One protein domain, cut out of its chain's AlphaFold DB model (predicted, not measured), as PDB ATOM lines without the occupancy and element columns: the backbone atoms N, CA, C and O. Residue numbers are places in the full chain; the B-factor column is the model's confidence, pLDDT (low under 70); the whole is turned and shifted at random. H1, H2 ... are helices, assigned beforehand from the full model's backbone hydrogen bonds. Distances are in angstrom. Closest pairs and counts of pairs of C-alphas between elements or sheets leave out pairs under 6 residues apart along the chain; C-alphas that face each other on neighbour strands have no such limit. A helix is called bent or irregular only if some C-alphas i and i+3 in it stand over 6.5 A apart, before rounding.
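What this domain is: This is residues 8 to 132 of the 132 residues of an uncharacterized protein of Nocardia uniformis (UniProt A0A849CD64). Three helices fold back and forth beside one another, with H2 between H1 and H3, while a long winding stretch before them packs on them, for instance at Val 36 and Tyr 52 on H1. Before that, residues 8 to 31 stick out from this body as a long free tail, which makes much of the length. The printed part has 125 residues with three named helices, H1, H2 and H3 in chain order, and no named strand; it is all helix by class, though just 52 of the residues are in named elements. The whole is loose, with a radius of gyration of the C-alphas of 19.4 A, and its flat outline spans 65 by 42 by 22 A.

Where its parts are: The printed part begins at Thr 8, whose C-alpha is at (166.589, 185.945, 106.660). Residues 8 to 66, 59 residues, hold no named element; within them, residues 60 to 61 pair with residues 64 to 65 in a short antiparallel pairing. H1 is residues 67 to 79, 18.4 A from first to last C-alpha, and begins with C-alpha 67 at (143.847, 178.631, 124.859). H2 is residues 87 to 104, 26.1 A long. H3 is residues 108 to 128, 29.9 A long, and ends with C-alpha 128 at (129.170, 179.089, 131.081). H3 is irregular, with C-alphas 109 and 112 7.9 A apart, and has a kink of 26 degrees near residue 115.

How they stand to each other: H1 and H2 touch, and their closest C-alphas, those of Ala 69 and Asp 96, are 5.4 A apart. They form a helical hairpin, running opposite ways at a shallow tilt of 10 degrees. H2 and H3 also touch, and their closest C-alphas, those of Cys 101 and Arg 114, are 5.7 A apart. They too form a helical hairpin, running opposite ways at a shallow tilt of 21 degrees, though the line of H3 is a rough one. H1 and H3 are apart. In H1 and H2 every O i to N i+4 pair is within hydrogen-bond range; in H3 it is 15 of 17.

The domain as a whole: The two C-alphas farthest apart, those of Ala 17 and Ala 130, are 64.9 A from each other. Residues 8 to 31 stand free, and the body without them, 101 residues, spans 45 by 28 by 21 A with a radius of gyration of 13.3 A. The link from H1 to H2 is short, with 7 residues, and that from H2 to H3 is tight, with 3. The printed part has no cut and ends at Asn 132, the chain's last residue. The mean pLDDT of the printed part is 82.3, and the model's confidence is under 70 at residues 8 to 32 and at residue 132.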
ATOM      1  N   THR A   8     165.237 185.392 106.536       43.25
ATOM      2  CA  THR A   8     166.589 185.945 106.660       43.25
ATOM      3  C   THR A   8     166.766 186.542 108.059       43.25
ATOM      4  O   THR A   8     166.193 187.585 108.362       43.25
ATOM      5  N   VAL A   9     167.555 185.891 108.916       44.44
ATOM      6  CA  VAL A   9     167.964 186.429 110.223       44.44
ATOM      7  C   VAL A   9     169.096 187.432 109.991       44.44
ATOM      8  O   VAL A   9     170.195 187.041 109.599       44.44
ATOM      9  N   GLN A  10     168.845 188.725 110.202       37.81
ATOM     10  CA  GLN A  10     169.920 189.719 110.248       37.81
ATOM     11  C   GLN A  10     170.548 189.707 111.645       37.81
ATOM     12  O   GLN A  10     169.949 190.171 112.611       37.81
ATOM     13  N   VAL A  11     171.756 189.152 111.751       41.00
ATOM     14  CA  VAL A  11     172.570 189.209 112.969       41.00
ATOM     15  C   VAL A  11     173.341 190.527 112.957       41.00
ATOM     16  O   VAL A  11     174.287 190.691 112.190       41.00
ATOM     17  N   ILE A  12     172.937 191.481 113.797       46.00
ATOM     18  CA  ILE A  12     173.705 192.709 114.027       46.00
ATOM     19  C   ILE A  12     174.843 192.356 114.993       46.00
ATOM     20  O   ILE A  12     174.635 192.234 116.197       46.00
ATOM     21  N   VAL A  13     176.052 192.151 114.464       38.31
ATOM     22  CA  VAL A  13     177.262 191.957 115.276       38.31
ATOM     23  C   VAL A  13     177.799 193.332 115.674       38.31
ATOM     24  O   VAL A  13     178.457 194.000 114.877       38.31
ATOM     25  N   VAL A  14     177.520 193.772 116.902       46.31
ATOM     26  CA  VAL A  14     178.193 194.935 117.501       46.31
ATOM     27  C   VAL A  14     179.479 194.437 118.156       46.31
ATOM     28  O   VAL A  14     179.444 193.725 119.156       46.31
ATOM     29  N   GLY A  15     180.624 194.764 117.559       41.41
ATOM     30  CA  GLY A  15     181.932 194.428 118.111       41.41
ATOM     31  C   GLY A  15     182.314 195.335 119.281       41.41
ATOM     32  O   GLY A  15     182.340 196.554 119.130       41.41
ATOM     33  N   ALA A  16     182.680 194.741 120.418       42.16
ATOM     34  CA  ALA A  16     183.548 195.347 121.424       42.16
ATOM     35  C   ALA A  16     184.271 194.249 122.227       42.16
ATOM     36  O   ALA A  16     183.734 193.171 122.470       42.16
ATOM     37  N   ALA A  17     185.532 194.522 122.551       42.88
ATOM     38  CA  ALA A  17     186.565 193.584 122.968       42.88
ATOM     39  C   ALA A  17     186.385 192.948 124.365       42.88
ATOM     40  O   ALA A  17     185.900 193.581 125.295       42.88
ATOM     41  N   THR A  18     186.876 191.704 124.471       48.91
ATOM     42  CA  THR A  18     187.403 190.980 125.651       48.91
ATOM     43  C   THR A  18     186.796 191.263 127.033       48.91
ATOM     44  O   THR A  18     187.163 192.251 127.665       48.91
ATOM     45  N   SER A  19     186.029 190.305 127.578       42.91
ATOM     46  CA  SER A  19     186.134 189.795 128.966       42.91
ATOM     47  C   SER A  19     185.127 188.662 129.228       42.91
ATOM     48  O   SER A  19     184.028 188.682 128.691       42.91
ATOM     49  N   LEU A  20     185.576 187.670 130.011       44.53
ATOM     50  CA  LEU A  20     184.908 186.481 130.573       44.53
ATOM     51  C   LEU A  20     183.456 186.173 130.144       44.53
ATOM     52  O   LEU A  20     182.518 186.891 130.479       44.53
ATOM     53  N   LEU A  21     183.271 184.990 129.542       46.34
ATOM     54  CA  LEU A  21     181.968 184.344 129.387       46.34
ATOM     55  C   LEU A  21     181.376 183.977 130.758       46.34
ATOM     56  O   LEU A  21     181.533 182.857 131.239       46.34
ATOM     57  N   THR A  22     180.617 184.886 131.356       44.44
ATOM     58  CA  THR A  22     179.402 184.487 132.065       44.44
ATOM     59  C   THR A  22     178.278 184.537 131.046       44.44
ATOM     60  O   THR A  22     177.711 185.598 130.785       44.44
ATOM     61  N   ILE A  23     177.964 183.389 130.443       54.78
ATOM     62  CA  ILE A  23     176.662 183.179 129.802       54.78
ATOM     63  C   ILE A  23     175.644 183.156 130.944       54.78
ATOM     64  O   ILE A  23     175.256 182.105 131.444       54.78
ATOM     65  N   GLY A  24     175.284 184.342 131.435       52.47
ATOM     66  CA  GLY A  24     174.023 184.504 132.130       52.47
ATOM     67  C   GLY A  24     172.960 184.062 131.142       52.47
ATOM     68  O   GLY A  24     172.959 184.533 130.004       52.47
ATOM     69  N   SER A  25     172.134 183.096 131.531       59.06
ATOM     70  CA  SER A  25     171.007 182.649 130.726       59.06
ATOM     71  C   SER A  25     170.185 183.877 130.355       59.06
ATOM     72  O   SER A  25     169.475 184.436 131.189       59.06
ATOM     73  N   VAL A  26     170.317 184.337 129.112       51.47
ATOM     74  CA  VAL A  26     169.401 185.323 128.560       51.47
ATOM     75  C   VAL A  26     168.097 184.564 128.410       51.47
ATOM     76  O   VAL A  26     167.930 183.778 127.478       51.47
ATOM     77  N   ALA A  27     167.194 184.736 129.373       55.28
ATOM     78  CA  ALA A  27     165.801 184.394 129.177       55.28
ATOM     79  C   ALA A  27     165.297 185.317 128.065       55.28
ATOM     80  O   ALA A  27     164.922 186.464 128.304       55.28
ATOM     81  N   ILE A  28     165.373 184.843 126.820       49.03
ATOM     82  CA  ILE A  28     164.637 185.441 125.717       49.03
ATOM     83  C   ILE A  28     163.184 185.126 126.047       49.03
ATOM     84  O   ILE A  28     162.705 184.029 125.773       49.03
ATOM     85  N   ALA A  29     162.511 186.057 126.723       49.19
ATOM     86  CA  ALA A  29     161.067 186.036 126.815       49.19
ATOM     87  C   ALA A  29     160.560 186.187 125.380       49.19
ATOM     88  O   ALA A  29     160.504 187.288 124.833       49.19
ATOM     89  N   VAL A  30     160.292 185.057 124.727       47.16
ATOM     90  CA  VAL A  30     159.462 185.043 123.531       47.16
ATOM     91  C   VAL A  30     158.116 185.509 124.053       47.16
ATOM     92  O   VAL A  30     157.455 184.766 124.774       47.16
ATOM     93  N   ALA A  31     157.788 186.783 123.831       52.09
ATOM     94  CA  ALA A  31     156.457 187.274 124.130       52.09
ATOM     95  C   ALA A  31     155.499 186.338 123.395       52.09
ATOM     96  O   ALA A  31     155.589 186.212 122.169       52.09
ATOM     97  N   ASP A  32     154.679 185.614 124.155       52.75
ATOM     98  CA  ASP A  32     153.571 184.873 123.580       52.75
ATOM     99  C   ASP A  32     152.797 185.885 122.723       52.75
ATOM    100  O   ASP A  32     152.499 186.982 123.212       52.75
ATOM    101  N   PRO A  33     152.555 185.618 121.427       71.62
ATOM    102  CA  PRO A  33     151.706 186.499 120.643       71.62
ATOM    103  C   PRO A  33     150.322 186.650 121.298       71.62
ATOM    104  O   PRO A  33     149.642 187.624 121.037       71.62
ATOM    105  N   ASN A  34     149.891 185.754 122.183       79.00
ATOM    106  CA  ASN A  34     148.640 185.900 122.905       79.00
ATOM    107  C   ASN A  34     148.741 186.910 124.075       79.00
ATOM    108  O   ASN A  34     149.616 186.759 124.930       79.00
ATOM    109  N   PRO A  35     147.837 187.911 124.194       92.31
ATOM    110  CA  PRO A  35     147.795 188.795 125.367       92.31
ATOM    111  C   PRO A  35     147.482 188.045 126.670       92.31
ATOM    112  O   PRO A  35     147.774 188.555 127.750       92.31
ATOM    113  N   VAL A  36     146.882 186.857 126.568       95.88
ATOM    114  CA  VAL A  36     146.588 185.963 127.681       95.88
ATOM    115  C   VAL A  36     147.353 184.658 127.436       95.88
ATOM    116  O   VAL A  36     146.840 183.772 126.754       95.88
ATOM    117  N   PRO A  37     148.595 184.531 127.933       93.31
ATOM    118  CA  PRO A  37     149.393 183.329 127.722       93.31
ATOM    119  C   PRO A  37     148.855 182.151 128.539       93.31
ATOM    120  O   PRO A  37     148.259 182.325 129.604       93.31
ATOM    121  N   VAL A  38     149.123 180.933 128.065       94.12
ATOM    122  CA  VAL A  38     148.859 179.712 128.841       94.12
ATOM    123  C   VAL A  38     149.749 179.711 130.095       94.12
ATOM    124  O   VAL A  38     150.963 179.909 129.967       94.12
ATOM    125  N   PRO A  39     149.200 179.484 131.304       92.62
ATOM    126  CA  PRO A  39     150.003 179.387 132.520       92.62
ATOM    127  C   PRO A  39     151.085 178.307 132.393       92.62
ATOM    128  O   PRO A  39     150.816 177.193 131.952       92.62
ATOM    129  N   GLY A  40     152.319 178.605 132.805       90.19
ATOM    130  CA  GLY A  40     153.453 177.685 132.619       90.19
ATOM    131  C   GLY A  40     153.354 176.362 133.396       90.19
ATOM    132  O   GLY A  40     154.100 175.433 133.109       90.19
ATOM    133  N   ASN A  41     152.451 176.283 134.375       89.75
ATOM    134  CA  ASN A  41     152.133 175.086 135.156       89.75
ATOM    135  C   ASN A  41     150.831 174.397 134.705       89.75
ATOM    136  O   ASN A  41     150.317 173.553 135.433       89.75
ATOM    137  N   TYR A  42     150.254 174.800 133.575       90.12
ATOM    138  CA  TYR A  42     149.069 174.164 133.010       90.12
ATOM    139  C   TYR A  42     149.468 172.899 132.241       90.12
ATOM    140  O   TYR A  42     150.345 172.956 131.376       90.12
ATOM    141  N   GLU A  43     148.831 171.763 132.541       90.31
ATOM    142  CA  GLU A  43     149.147 170.461 131.942       90.31
ATOM    143  C   GLU A  43     147.947 169.915 131.153       90.31
ATOM    144  O   GLU A  43     147.092 169.235 131.728       90.31
ATOM    145  N   PRO A  44     147.877 170.161 129.829       87.44
ATOM    146  CA  PRO A  44     146.741 169.745 129.018       87.44
ATOM    147  C   PRO A  44     146.515 168.227 129.041       87.44
ATOM    148  O   PRO A  44     147.447 167.448 128.839       87.44
ATOM    149  N   GLY A  45     145.261 167.806 129.197       84.62
ATOM    150  CA  GLY A  45     144.836 166.407 129.216       84.62
ATOM    151  C   GLY A  45     144.935 165.722 130.581       84.62
ATOM    152  O   GLY A  45     144.720 164.513 130.656       84.62
ATOM    153  N   SER A  46     145.242 166.457 131.653       83.31
ATOM    154  CA  SER A  46     145.299 165.914 133.019       83.31
ATOM    155  C   SER A  46     143.924 165.789 133.704       83.31
ATOM    156  O   SER A  46     143.822 165.194 134.777       83.31
ATOM    157  N   GLY A  47     142.849 166.262 133.064       83.00
ATOM    158  CA  GLY A  47     141.465 166.115 133.519       83.00
ATOM    159  C   GLY A  47     140.506 167.063 132.795       83.00
ATOM    160  O   GLY A  47     140.908 167.765 131.871       83.00
ATOM    161  N   ASP A  48     139.252 167.106 133.256       79.88
ATOM    162  CA  ASP A  48     138.175 167.939 132.681       79.88
ATOM    163  C   ASP A  48     138.338 169.453 132.939       79.88
ATOM    164  O   ASP A  48     137.520 170.234 132.477       79.88
ATOM    165  N   LEU A  49     139.341 169.861 133.726       86.75
ATOM    166  CA  LEU A  49     139.732 171.265 133.941       86.75
ATOM    167  C   LEU A  49     141.149 171.519 133.423       86.75
ATOM    168  O   LEU A  49     141.889 172.316 133.983       86.75
ATOM    169  N   HIS A  50     141.582 170.735 132.442       89.69
ATOM    170  CA  HIS A  50     142.866 170.907 131.776       89.69
ATOM    171  C   HIS A  50     142.716 170.566 130.285       89.69
ATOM    172  O   HIS A  50     143.571 169.908 129.697       89.69
ATOM    173  N   ASP A  51     141.604 170.936 129.653       87.31
ATOM    174  CA  ASP A  51     141.267 170.575 128.267       87.31
ATOM    175  C   ASP A  51     141.262 171.774 127.298       87.31
ATOM    176  O   ASP A  51     140.880 171.641 126.133       87.31
ATOM    177  N   TYR A  52     141.805 172.911 127.739       91.19
ATOM    178  CA  TYR A  52     141.691 174.223 127.110       91.19
ATOM    179  C   TYR A  52     140.221 174.625 126.971       91.19
ATOM    180  O   TYR A  52     139.509 174.708 127.960       91.19
ATOM    181  N   CYS A  53     139.757 174.959 125.767       91.56
ATOM    182  CA  CYS A  53     138.369 175.333 125.567       91.56
ATOM    183  C   CYS A  53     137.531 174.077 125.299       91.56
ATOM    184  O   CYS A  53     137.704 173.406 124.275       91.56
ATOM    185  N   THR A  54     136.590 173.777 126.195       81.94
ATOM    186  CA  THR A  54     135.641 172.673 126.019       81.94
ATOM    187  C   THR A  54     134.532 173.031 125.018       81.94
ATOM    188  O   THR A  54     134.043 174.163 124.933       81.94
ATOM    189  N   SER A  55     134.071 172.025 124.267       70.75
ATOM    190  CA  SER A  55     132.952 172.137 123.321       70.75
ATOM    191  C   SER A  55     131.708 172.798 123.954       70.75
ATOM    192  O   SER A  55     131.305 172.411 125.054       70.75
ATOM    193  N   PRO A  56     131.046 173.750 123.264       70.00
ATOM    194  CA  PRO A  56     131.172 174.050 121.833       70.00
ATOM    195  C   PRO A  56     132.213 175.122 121.477       70.00
ATOM    196  O   PRO A  56     132.263 175.540 120.319       70.00
ATOM    197  N   MET A  57     133.016 175.597 122.429       83.31
ATOM    198  CA  MET A  57     133.991 176.645 122.152       83.31
ATOM    199  C   MET A  57     135.259 176.059 121.510       83.31
ATOM    200  O   MET A  57     135.882 175.182 122.100       83.31
ATOM    201  N   PRO A  58     135.667 176.502 120.306       89.00
ATOM    202  CA  PRO A  58     136.954 176.127 119.753       89.00
ATOM    203  C   PRO A  58     138.072 176.895 120.465       89.00
ATOM    204  O   PRO A  58     137.891 178.036 120.887       89.00
ATOM    205  N   ASN A  59     139.264 176.300 120.494       90.38
ATOM    206  CA  ASN A  59     140.481 176.959 120.978       90.38
ATOM    207  C   ASN A  59     140.813 178.255 120.221       90.38
ATOM    208  O   ASN A  59     141.509 179.109 120.755       90.38
ATOM    209  N   GLU A  60     140.318 178.411 118.991       92.06
ATOM    210  CA  GLU A  60     140.520 179.608 118.183       92.06
ATOM    211  C   GLU A  60     139.220 180.046 117.496       92.06
ATOM    212  O   GLU A  60     138.475 179.218 116.965       92.06
ATOM    213  N   TYR A  61     138.982 181.357 117.413       92.38
ATOM    214  CA  TYR A  61     137.873 181.941 116.655       92.38
ATOM    215  C   TYR A  61     138.363 183.085 115.769       92.38
ATOM    216  O   TYR A  61     138.921 184.068 116.250       92.38
ATOM    217  N   LEU A  62     138.154 182.974 114.452       91.75
ATOM    218  CA  LEU A  62     138.608 183.961 113.454       91.75
ATOM    219  C   LEU A  62     140.126 184.271 113.501       91.75
ATOM    220  O   LEU A  62     140.554 185.301 112.977       91.75
ATOM    221  N   GLY A  63     140.935 183.384 114.093       89.81
ATOM    222  CA  GLY A  63     142.376 183.569 114.309       89.81
ATOM    223  C   GLY A  63     142.753 184.195 115.658       89.81
ATOM    224  O   GLY A  63     143.927 184.470 115.879       89.81
ATOM    225  N   ALA A  64     141.785 184.432 116.547       93.75
ATOM    226  CA  ALA A  64     142.035 184.787 117.938       93.75
ATOM    227  C   ALA A  64     142.193 183.502 118.772       93.75
ATOM    228  O   ALA A  64     141.296 182.661 118.742       93.75
ATOM    229  N   ASP A  65     143.326 183.346 119.462       95.25
ATOM    230  CA  ASP A  65     143.664 182.161 120.264       95.25
ATOM    231  C   ASP A  65     143.172 182.313 121.706       95.25
ATOM    232  O   ASP A  65     143.616 183.192 122.441       95.25
ATOM    233  N   PHE A  66     142.258 181.448 122.127       96.06
ATOM    234  CA  PHE A  66     141.654 181.472 123.454       96.06
ATOM    235  C   PHE A  66     142.272 180.473 124.429       96.06
ATOM    236  O   PHE A  66     141.852 180.427 125.585       96.06
ATOM    237  N   LYS A  67     143.279 179.694 124.020       95.31
ATOM    238  CA  LYS A  67     143.847 178.631 124.859       95.31
ATOM    239  C   LYS A  67     144.325 179.131 126.213       95.31
ATOM    240  O   LYS A  67     144.078 178.466 127.211       95.31
ATOM    241  N   GLY A  68     144.991 180.283 126.266       95.25
ATOM    242  CA  GLY A  68     145.457 180.835 127.537       95.25
ATOM    243  C   GLY A  68     144.322 181.304 128.445       95.25
ATOM    244  O   GLY A  68     144.365 181.040 129.644       95.25
ATOM    245  N   ALA A  69     143.275 181.909 127.879       96.38
ATOM    246  CA  ALA A  69     142.077 182.298 128.625       96.38
ATOM    247  C   ALA A  69     141.359 181.072 129.208       96.38
ATOM    248  O   ALA A  69     141.063 181.036 130.400       96.38
ATOM    249  N   CYS A  70     141.149 180.036 128.392       95.88
ATOM    250  CA  CYS A  70     140.522 178.797 128.839       95.88
ATOM    251  C   CYS A  70     141.381 178.081 129.898       95.88
ATOM    252  O   CYS A  70     140.871 177.707 130.945       95.88
ATOM    253  N   ALA A  71     142.704 178.013 129.711       95.81
ATOM    254  CA  ALA A  71     143.618 177.425 130.691       95.81
ATOM    255  C   ALA A  71     143.632 178.161 132.047       95.81
ATOM    256  O   ALA A  71     143.759 177.536 133.102       95.81
ATOM    257  N   ARG A  72     143.503 179.494 132.048       95.88
ATOM    258  CA  ARG A  72     143.358 180.277 133.287       95.88
ATOM    259  C   ARG A  72     142.013 180.034 133.962       95.88
ATOM    260  O   ARG A  72     141.974 179.927 135.188       95.88
ATOM    261  N   HIS A  73     140.934 179.944 133.182       94.81
ATOM    262  CA  HIS A  73     139.595 179.653 133.697       94.81
ATOM    263  C   HIS A  73     139.559 178.286 134.376       94.81
ATOM    264  O   HIS A  73     139.185 178.196 135.539       94.81
ATOM    265  N   ASP A  74     140.079 177.271 133.704       94.31
ATOM    266  CA  ASP A  74     140.296 175.918 134.205       94.31
ATOM    267  C   ASP A  74     140.997 175.870 135.572       94.31
ATOM    268  O   ASP A  74     140.460 175.320 136.536       94.31
ATOM    269  N   GLN A  75     142.165 176.512 135.694       93.69
ATOM    270  CA  GLN A  75     142.904 176.568 136.961       93.69
ATOM    271  C   GLN A  75     142.131 177.306 138.063       93.69
ATOM    272  O   GLN A  75     142.235 176.954 139.240       93.69
ATOM    273  N   CYS A  76     141.348 178.329 137.705       94.62
ATOM    274  CA  CYS A  76     140.489 179.032 138.655       94.62
ATOM    275  C   CYS A  76     139.347 178.132 139.141       94.62
ATOM    276  O   CYS A  76     139.143 177.988 140.347       94.62
ATOM    277  N   MET A  77     138.657 177.464 138.214       92.31
ATOM    278  CA  MET A  77     137.602 176.498 138.522       92.31
ATOM    279  C   MET A  77     138.137 175.354 139.390       92.31
ATOM    280  O   MET A  77     137.454 174.912 140.310       92.31
ATOM    281  N   GLU A  78     139.368 174.898 139.145       91.75
ATOM    282  CA  GLU A  78     140.014 173.847 139.933       91.75
ATOM    283  C   GLU A  78     140.273 174.305 141.368       91.75
ATOM    284  O   GLU A  78     139.951 173.590 142.318       91.75
ATOM    285  N   LYS A  79     140.785 175.527 141.533       91.19
ATOM    286  CA  LYS A  79     141.035 176.136 142.842       91.19
ATOM    287  C   LYS A  79     139.754 176.333 143.662       91.19
ATOM    288  O   LYS A  79     139.806 176.205 144.883       91.19
ATOM    289  N   HIS A  80     138.635 176.627 143.002       89.50
ATOM    290  CA  HIS A  80     137.332 176.893 143.626       89.50
ATOM    291  C   HIS A  80     136.367 175.697 143.584       89.50
ATOM    292  O   HIS A  80     135.161 175.821 143.806       89.50
ATOM    293  N   ARG A  81     136.883 174.493 143.310       86.88
ATOM    294  CA  ARG A  81     136.063 173.278 143.225       86.88
ATOM    295  C   ARG A  81     135.328 172.967 144.535       86.88
ATOM    296  O   ARG A  81     134.188 172.505 144.501       86.88
ATOM    297  N   ASP A  82     135.981 173.205 145.672       84.06
ATOM    298  CA  ASP A  82     135.471 172.816 146.993       84.06
ATOM    299  C   ASP A  82     134.508 173.848 147.601       84.06
ATOM    300  O   ASP A  82     133.573 173.471 148.309       84.06
ATOM    301  N   ASP A  83     134.715 175.141 147.330       83.25
ATOM    302  CA  ASP A  83     133.885 176.236 147.849       83.25
ATOM    303  C   ASP A  83     132.754 176.646 146.889       83.25
ATOM    304  O   ASP A  83     131.806 177.306 147.316       83.25
ATOM    305  N   GLN A  84     132.807 176.200 145.628       81.75
ATOM    306  CA  GLN A  84     131.824 176.470 144.572       81.75
ATOM    307  C   GLN A  84     131.603 177.968 144.305       81.75
ATOM    308  O   GLN A  84     130.538 178.378 143.839       81.75
ATOM    309  N   VAL A  85     132.610 178.798 144.587       83.62
ATOM    310  CA  VAL A  85     132.557 180.247 144.361       83.62
ATOM    311  C   VAL A  85     133.172 180.565 142.997       83.62
ATOM    312  O   VAL A  85     134.313 180.998 142.892       83.62
ATOM    313  N   TYR A  86     132.408 180.326 141.928       86.31
ATOM    314  CA  TYR A  86     132.908 180.435 140.548       86.31
ATOM    315  C   TYR A  86     132.729 181.815 139.894       86.31
ATOM    316  O   TYR A  86     133.237 182.031 138.795       86.31
ATOM    317  N   GLY A  87     132.021 182.747 140.544       86.00
ATOM    318  CA  GLY A  87     131.682 184.058 139.968       86.00
ATOM    319  C   GLY A  87     132.904 184.818 139.446       86.00
ATOM    320  O   GLY A  87     132.948 185.169 138.269       86.00
ATOM    321  N   ASP A  88     133.932 184.953 140.285       91.00
ATOM    322  CA  ASP A  88     135.173 185.647 139.923       91.00
ATOM    323  C   ASP A  88     135.907 184.940 138.770       91.00
ATOM    324  O   ASP A  88     136.433 185.595 137.872       91.00
ATOM    325  N   CYS A  89     135.872 183.601 138.722       94.56
ATOM    326  CA  CYS A  89     136.451 182.843 137.612       94.56
ATOM    327  C   CYS A  89     135.752 183.155 136.282       94.56
ATOM    328  O   CYS A  89     136.409 183.238 135.246       94.56
ATOM    329  N   HIS A  90     134.426 183.316 136.286       93.12
ATOM    330  CA  HIS A  90     133.666 183.653 135.081       93.12
ATOM    331  C   HIS A  90     133.918 185.091 134.614       93.12
ATOM    332  O   HIS A  90     134.009 185.323 133.410       93.12
ATOM    333  N   ASP A  91     134.055 186.032 135.546       94.69
ATOM    334  CA  ASP A  91     134.333 187.442 135.247       94.69
ATOM    335  C   ASP A  91     135.755 187.636 134.691       94.69
ATOM    336  O   ASP A  91     135.952 188.341 133.693       94.69
ATOM    337  N   ASP A  92     136.739 186.949 135.277       96.06
ATOM    338  CA  ASP A  92     138.112 186.917 134.767       96.06
ATOM    339  C   ASP A  92     138.172 186.252 133.387       96.06
ATOM    340  O   ASP A  92     138.843 186.755 132.484       96.06
ATOM    341  N   PHE A  93     137.427 185.159 133.188       96.06
ATOM    342  CA  PHE A  93     137.366 184.476 131.898       96.06
ATOM    343  C   PHE A  93     136.760 185.363 130.804       96.06
ATOM    344  O   PHE A  93     137.321 185.455 129.713       96.06
ATOM    345  N   GLU A  94     135.660 186.070 131.087       96.50
ATOM    346  CA  GLU A  94     135.077 187.044 130.155       96.50
ATOM    347  C   GLU A  94     136.101 188.119 129.769       96.50
ATOM    348  O   GLU A  94     136.306 188.395 128.582       96.50
ATOM    349  N   SER A  95     136.790 188.678 130.765       97.69
ATOM    350  CA  SER A  95     137.799 189.720 130.568       97.69
ATOM    351  C   SER A  95     138.967 189.235 129.705       97.69
ATOM    352  O   SER A  95     139.403 189.937 128.786       97.69
ATOM    353  N   ASP A  96     139.450 188.017 129.951       97.88
ATOM    354  CA  ASP A  96     140.540 187.400 129.199       97.88
ATOM    355  C   ASP A  96     140.154 187.137 127.739       97.88
ATOM    356  O   ASP A  96     140.902 187.475 126.818       97.88
ATOM    357  N   LEU A  97     138.959 186.593 127.500       96.94
ATOM    358  CA  LEU A  97     138.451 186.362 126.149       96.94
ATOM    359  C   LEU A  97     138.301 187.673 125.362       96.94
ATOM    360  O   LEU A  97     138.686 187.759 124.191       96.94
ATOM    361  N   GLN A  98     137.784 188.724 126.001       97.38
ATOM    362  CA  GLN A  98     137.678 190.049 125.390       97.38
ATOM    363  C   GLN A  98     139.063 190.644 125.097       97.38
ATOM    364  O   GLN A  98     139.270 191.233 124.029       97.38
ATOM    365  N   ALA A  99     140.040 190.468 125.994       97.50
ATOM    366  CA  ALA A  99     141.419 190.906 125.778       97.50
ATOM    367  C   ALA A  99     142.039 190.235 124.544       97.50
ATOM    368  O   ALA A  99     142.620 190.924 123.700       97.50
ATOM    369  N   VAL A 100     141.832 188.925 124.384       96.81
ATOM    370  CA  VAL A 100     142.236 188.164 123.194       96.81
ATOM    371  C   VAL A 100     141.612 188.749 121.922       96.81
ATOM    372  O   VAL A 100     142.336 189.064 120.972       96.81
ATOM    373  N   CYS A 101     140.294 188.979 121.902       96.94
ATOM    374  CA  CYS A 101     139.609 189.580 120.752       96.94
ATOM    375  C   CYS A 101     140.156 190.974 120.402       96.94
ATOM    376  O   CYS A 101     140.334 191.310 119.228       96.94
ATOM    377  N   ASN A 102     140.411 191.805 121.413       96.19
ATOM    378  CA  ASN A 102     140.883 193.173 121.228       96.19
ATOM    379  C   ASN A 102     142.327 193.228 120.727       96.19
ATOM    380  O   ASN A 102     142.654 194.093 119.912       96.19
ATOM    381  N   TRP A 103     143.172 192.299 121.172       95.25
ATOM    382  CA  TRP A 103     144.553 192.193 120.718       95.25
ATOM    383  C   TRP A 103     144.643 191.655 119.286       95.25
ATOM    384  O   TRP A 103     145.243 192.308 118.426       95.25
ATOM    385  N   ALA A 104     143.978 190.526 119.007       94.75
ATOM    386  CA  ALA A 104     144.016 189.856 117.704       94.75
ATOM    387  C   ALA A 104     143.471 190.745 116.576       94.75
ATOM    388  O   ALA A 104     143.924 190.677 115.434       94.75
ATOM    389  N   PHE A 105     142.518 191.616 116.911       95.25
ATOM    390  CA  PHE A 105     141.852 192.520 115.981       95.25
ATOM    391  C   PHE A 105     142.029 193.980 116.399       95.25
ATOM    392  O   PHE A 105     141.061 194.735 116.426       95.25
ATOM    393  N   SER A 106     143.246 194.396 116.752       93.25
ATOM    394  CA  SER A 106     143.539 195.747 117.266       93.25
ATOM    395  C   SER A 106     143.441 196.864 116.216       93.25
ATOM    396  O   SER A 106     143.208 198.025 116.558       93.25
ATOM    397  N   SER A 107     143.549 196.532 114.926       94.69
ATOM    398  CA  SER A 107     143.426 197.502 113.832       94.69
ATOM    399  C   SER A 107     142.015 198.094 113.734       94.69
ATOM    400  O   SER A 107     141.006 197.448 114.031       94.69
ATOM    401  N   THR A 108     141.910 199.333 113.249       91.81
ATOM    402  CA  THR A 108     140.618 199.944 112.892       91.81
ATOM    403  C   THR A 108     139.946 199.224 111.726       91.81
ATOM    404  O   THR A 108     138.721 199.126 111.697       91.81
ATOM    405  N   LEU A 109     140.735 198.655 110.808       95.12
ATOM    406  CA  LEU A 109     140.232 197.856 109.686       95.12
ATOM    407  C   LEU A 109     139.578 196.545 110.150       95.12
ATOM    408  O   LEU A 109     138.741 195.988 109.442       95.12
ATOM    409  N   ASP A 110     139.897 196.093 111.365       95.69
ATOM    410  CA  ASP A 110     139.395 194.845 111.940       95.69
ATOM    411  C   ASP A 110     138.193 195.037 112.855       95.69
ATOM    412  O   ASP A 110     137.762 194.093 113.512       95.69
ATOM    413  N   TYR A 111     137.599 196.234 112.861       95.94
ATOM    414  CA  TYR A 111     136.456 196.571 113.706       95.94
ATOM    415  C   TYR A 111     135.342 195.513 113.669       95.94
ATOM    416  O   TYR A 111     134.860 195.086 114.717       95.94
ATOM    417  N   HIS A 112     134.956 195.048 112.477       97.44
ATOM    418  CA  HIS A 112     133.904 194.038 112.344       97.44
ATOM    419  C   HIS A 112     134.322 192.674 112.904       97.44
ATOM    420  O   HIS A 112     133.511 192.030 113.562       97.44
ATOM    421  N   ARG A 113     135.585 192.264 112.719       96.81
ATOM    422  CA  ARG A 113     136.121 191.016 113.286       96.81
ATOM    423  C   ARG A 113     136.181 191.080 114.808       96.81
ATOM    424  O   ARG A 113     135.683 190.174 115.467       96.81
ATOM    425  N   ARG A 114     136.676 192.194 115.360       97.31
ATOM    426  CA  ARG A 114     136.679 192.465 116.802       97.31
ATOM    427  C   ARG A 114     135.269 192.420 117.380       97.31
ATOM    428  O   ARG A 114     135.051 191.766 118.393       97.31
ATOM    429  N   LYS A 115     134.299 193.073 116.732       97.69
ATOM    430  CA  LYS A 115     132.897 193.063 117.172       97.69
ATOM    431  C   LYS A 115     132.308 191.649 117.148       97.69
ATOM    432  O   LYS A 115     131.725 191.237 118.140       97.69
ATOM    433  N   SER A 116     132.487 190.907 116.054       97.62
ATOM    434  CA  SER A 116     132.022 189.517 115.949       97.62
ATOM    435  C   SER A 116     132.667 188.603 116.991       97.62
ATOM    436  O   SER A 116     131.969 187.778 117.568       97.62
ATOM    437  N   CYS A 117     133.963 188.774 117.262       97.06
ATOM    438  CA  CYS A 117     134.681 188.045 118.305       97.06
ATOM    439  C   CYS A 117     134.092 188.322 119.693       97.06
ATOM    440  O   CYS A 117     133.731 187.384 120.390       97.06
ATOM    441  N   ASN A 118     133.883 189.590 120.058       97.19
ATOM    442  CA  ASN A 118     133.282 189.931 121.351       97.19
ATOM    443  C   ASN A 118     131.840 189.404 121.478       97.19
ATOM    444  O   ASN A 118     131.501 188.808 122.487       97.19
ATOM    445  N   THR A 119     131.009 189.505 120.434       97.38
ATOM    446  CA  THR A 119     129.653 188.918 120.462       97.38
ATOM    447  C   THR A 119     129.670 187.394 120.609       97.38
ATOM    448  O   THR A 119     128.784 186.819 121.237       97.38
ATOM    449  N   TYR A 120     130.663 186.721 120.025       95.31
ATOM    450  CA  TYR A 120     130.863 185.292 120.236       95.31
ATOM    451  C   TYR A 120     131.211 184.988 121.702       95.31
ATOM    452  O   TYR A 120     130.597 184.101 122.296       95.31
ATOM    453  N   VAL A 121     132.122 185.767 122.294       95.38
ATOM    454  CA  VAL A 121     132.496 185.688 123.717       95.38
ATOM    455  C   VAL A 121     131.287 185.898 124.632       95.38
ATOM    456  O   VAL A 121     131.076 185.082 125.525       95.38
ATOM    457  N   ASP A 122     130.434 186.891 124.365       95.25
ATOM    458  CA  ASP A 122     129.202 187.124 125.136       95.25
ATOM    459  C   ASP A 122     128.310 185.868 125.165       95.25
ATOM    460  O   ASP A 122     127.759 185.488 126.201       95.25
ATOM    461  N   GLY A 123     128.191 185.184 124.021       93.88
ATOM    462  CA  GLY A 123     127.442 183.934 123.900       93.88
ATOM    463  C   GLY A 123     128.066 182.778 124.684       93.88
ATOM    464  O   GLY A 123     127.344 182.022 125.335       93.88
ATOM    465  N   VAL A 124     129.393 182.649 124.655       91.75
ATOM    466  CA  VAL A 124     130.130 181.643 125.438       91.75
ATOM    467  C   VAL A 124     129.912 181.869 126.930       91.75
ATOM    468  O   VAL A 124     129.519 180.942 127.638       91.75
ATOM    469  N   ILE A 125     130.105 183.097 127.407       93.19
ATOM    470  CA  ILE A 125     129.986 183.431 128.829       93.19
ATOM    471  C   ILE A 125     128.556 183.228 129.333       93.19
ATOM    472  O   ILE A 125     128.367 182.699 130.429       93.19
ATOM    473  N   ALA A 126     127.545 183.543 128.520       92.31
ATOM    474  CA  ALA A 126     126.156 183.238 128.853       92.31
ATOM    475  C   ALA A 126     125.911 181.729 129.045       92.31
ATOM    476  O   ALA A 126     125.170 181.341 129.946       92.31
ATOM    477  N   VAL A 127     126.538 180.869 128.233       90.38
ATOM    478  CA  VAL A 127     126.441 179.404 128.383       90.38
ATOM    479  C   VAL A 127     127.174 178.920 129.631       90.38
ATOM    480  O   VAL A 127     126.661 178.048 130.332       90.38
ATOM    481  N   VAL A 128     128.359 179.466 129.915       88.62
ATOM    482  CA  VAL A 128     129.170 179.089 131.081       88.62
ATOM    483  C   VAL A 128     128.459 179.466 132.383       88.62
ATOM    484  O   VAL A 128     128.216 178.586 133.205       88.62
ATOM    485  N   ARG A 129     128.017 180.723 132.525       88.94
ATOM    486  CA  ARG A 129     127.279 181.224 133.704       88.94
ATOM    487  C   ARG A 129     125.874 180.627 133.873       88.94
ATOM    488  O   ARG A 129     125.221 180.848 134.882       88.94
ATOM    489  N   ALA A 130     125.348 179.926 132.867       88.12
ATOM    490  CA  ALA A 130     124.077 179.211 132.996       88.12
ATOM    491  C   ALA A 130     124.242 177.824 133.634       88.12
ATOM    492  O   ALA A 130     123.243 177.203 134.005       88.12
ATOM    493  N   LYS A 131     125.472 177.302 133.705       81.06
ATOM    494  CA  LYS A 131     125.747 175.983 134.283       81.06
ATOM    495  C   LYS A 131     125.877 176.059 135.802       81.06
ATOM    496  O   LYS A 131     125.341 175.177 136.469       81.06
ATOM    497  N   ASN A 132     126.533 177.100 136.315       62.88
ATOM    498  CA  ASN A 132     126.873 177.308 137.724       62.88
ATOM    499  C   ASN A 132     126.844 178.811 138.041       62.88
ATOM    500  O   ASN A 132     126.757 179.139 139.243       62.88
TER     501      ASN A 132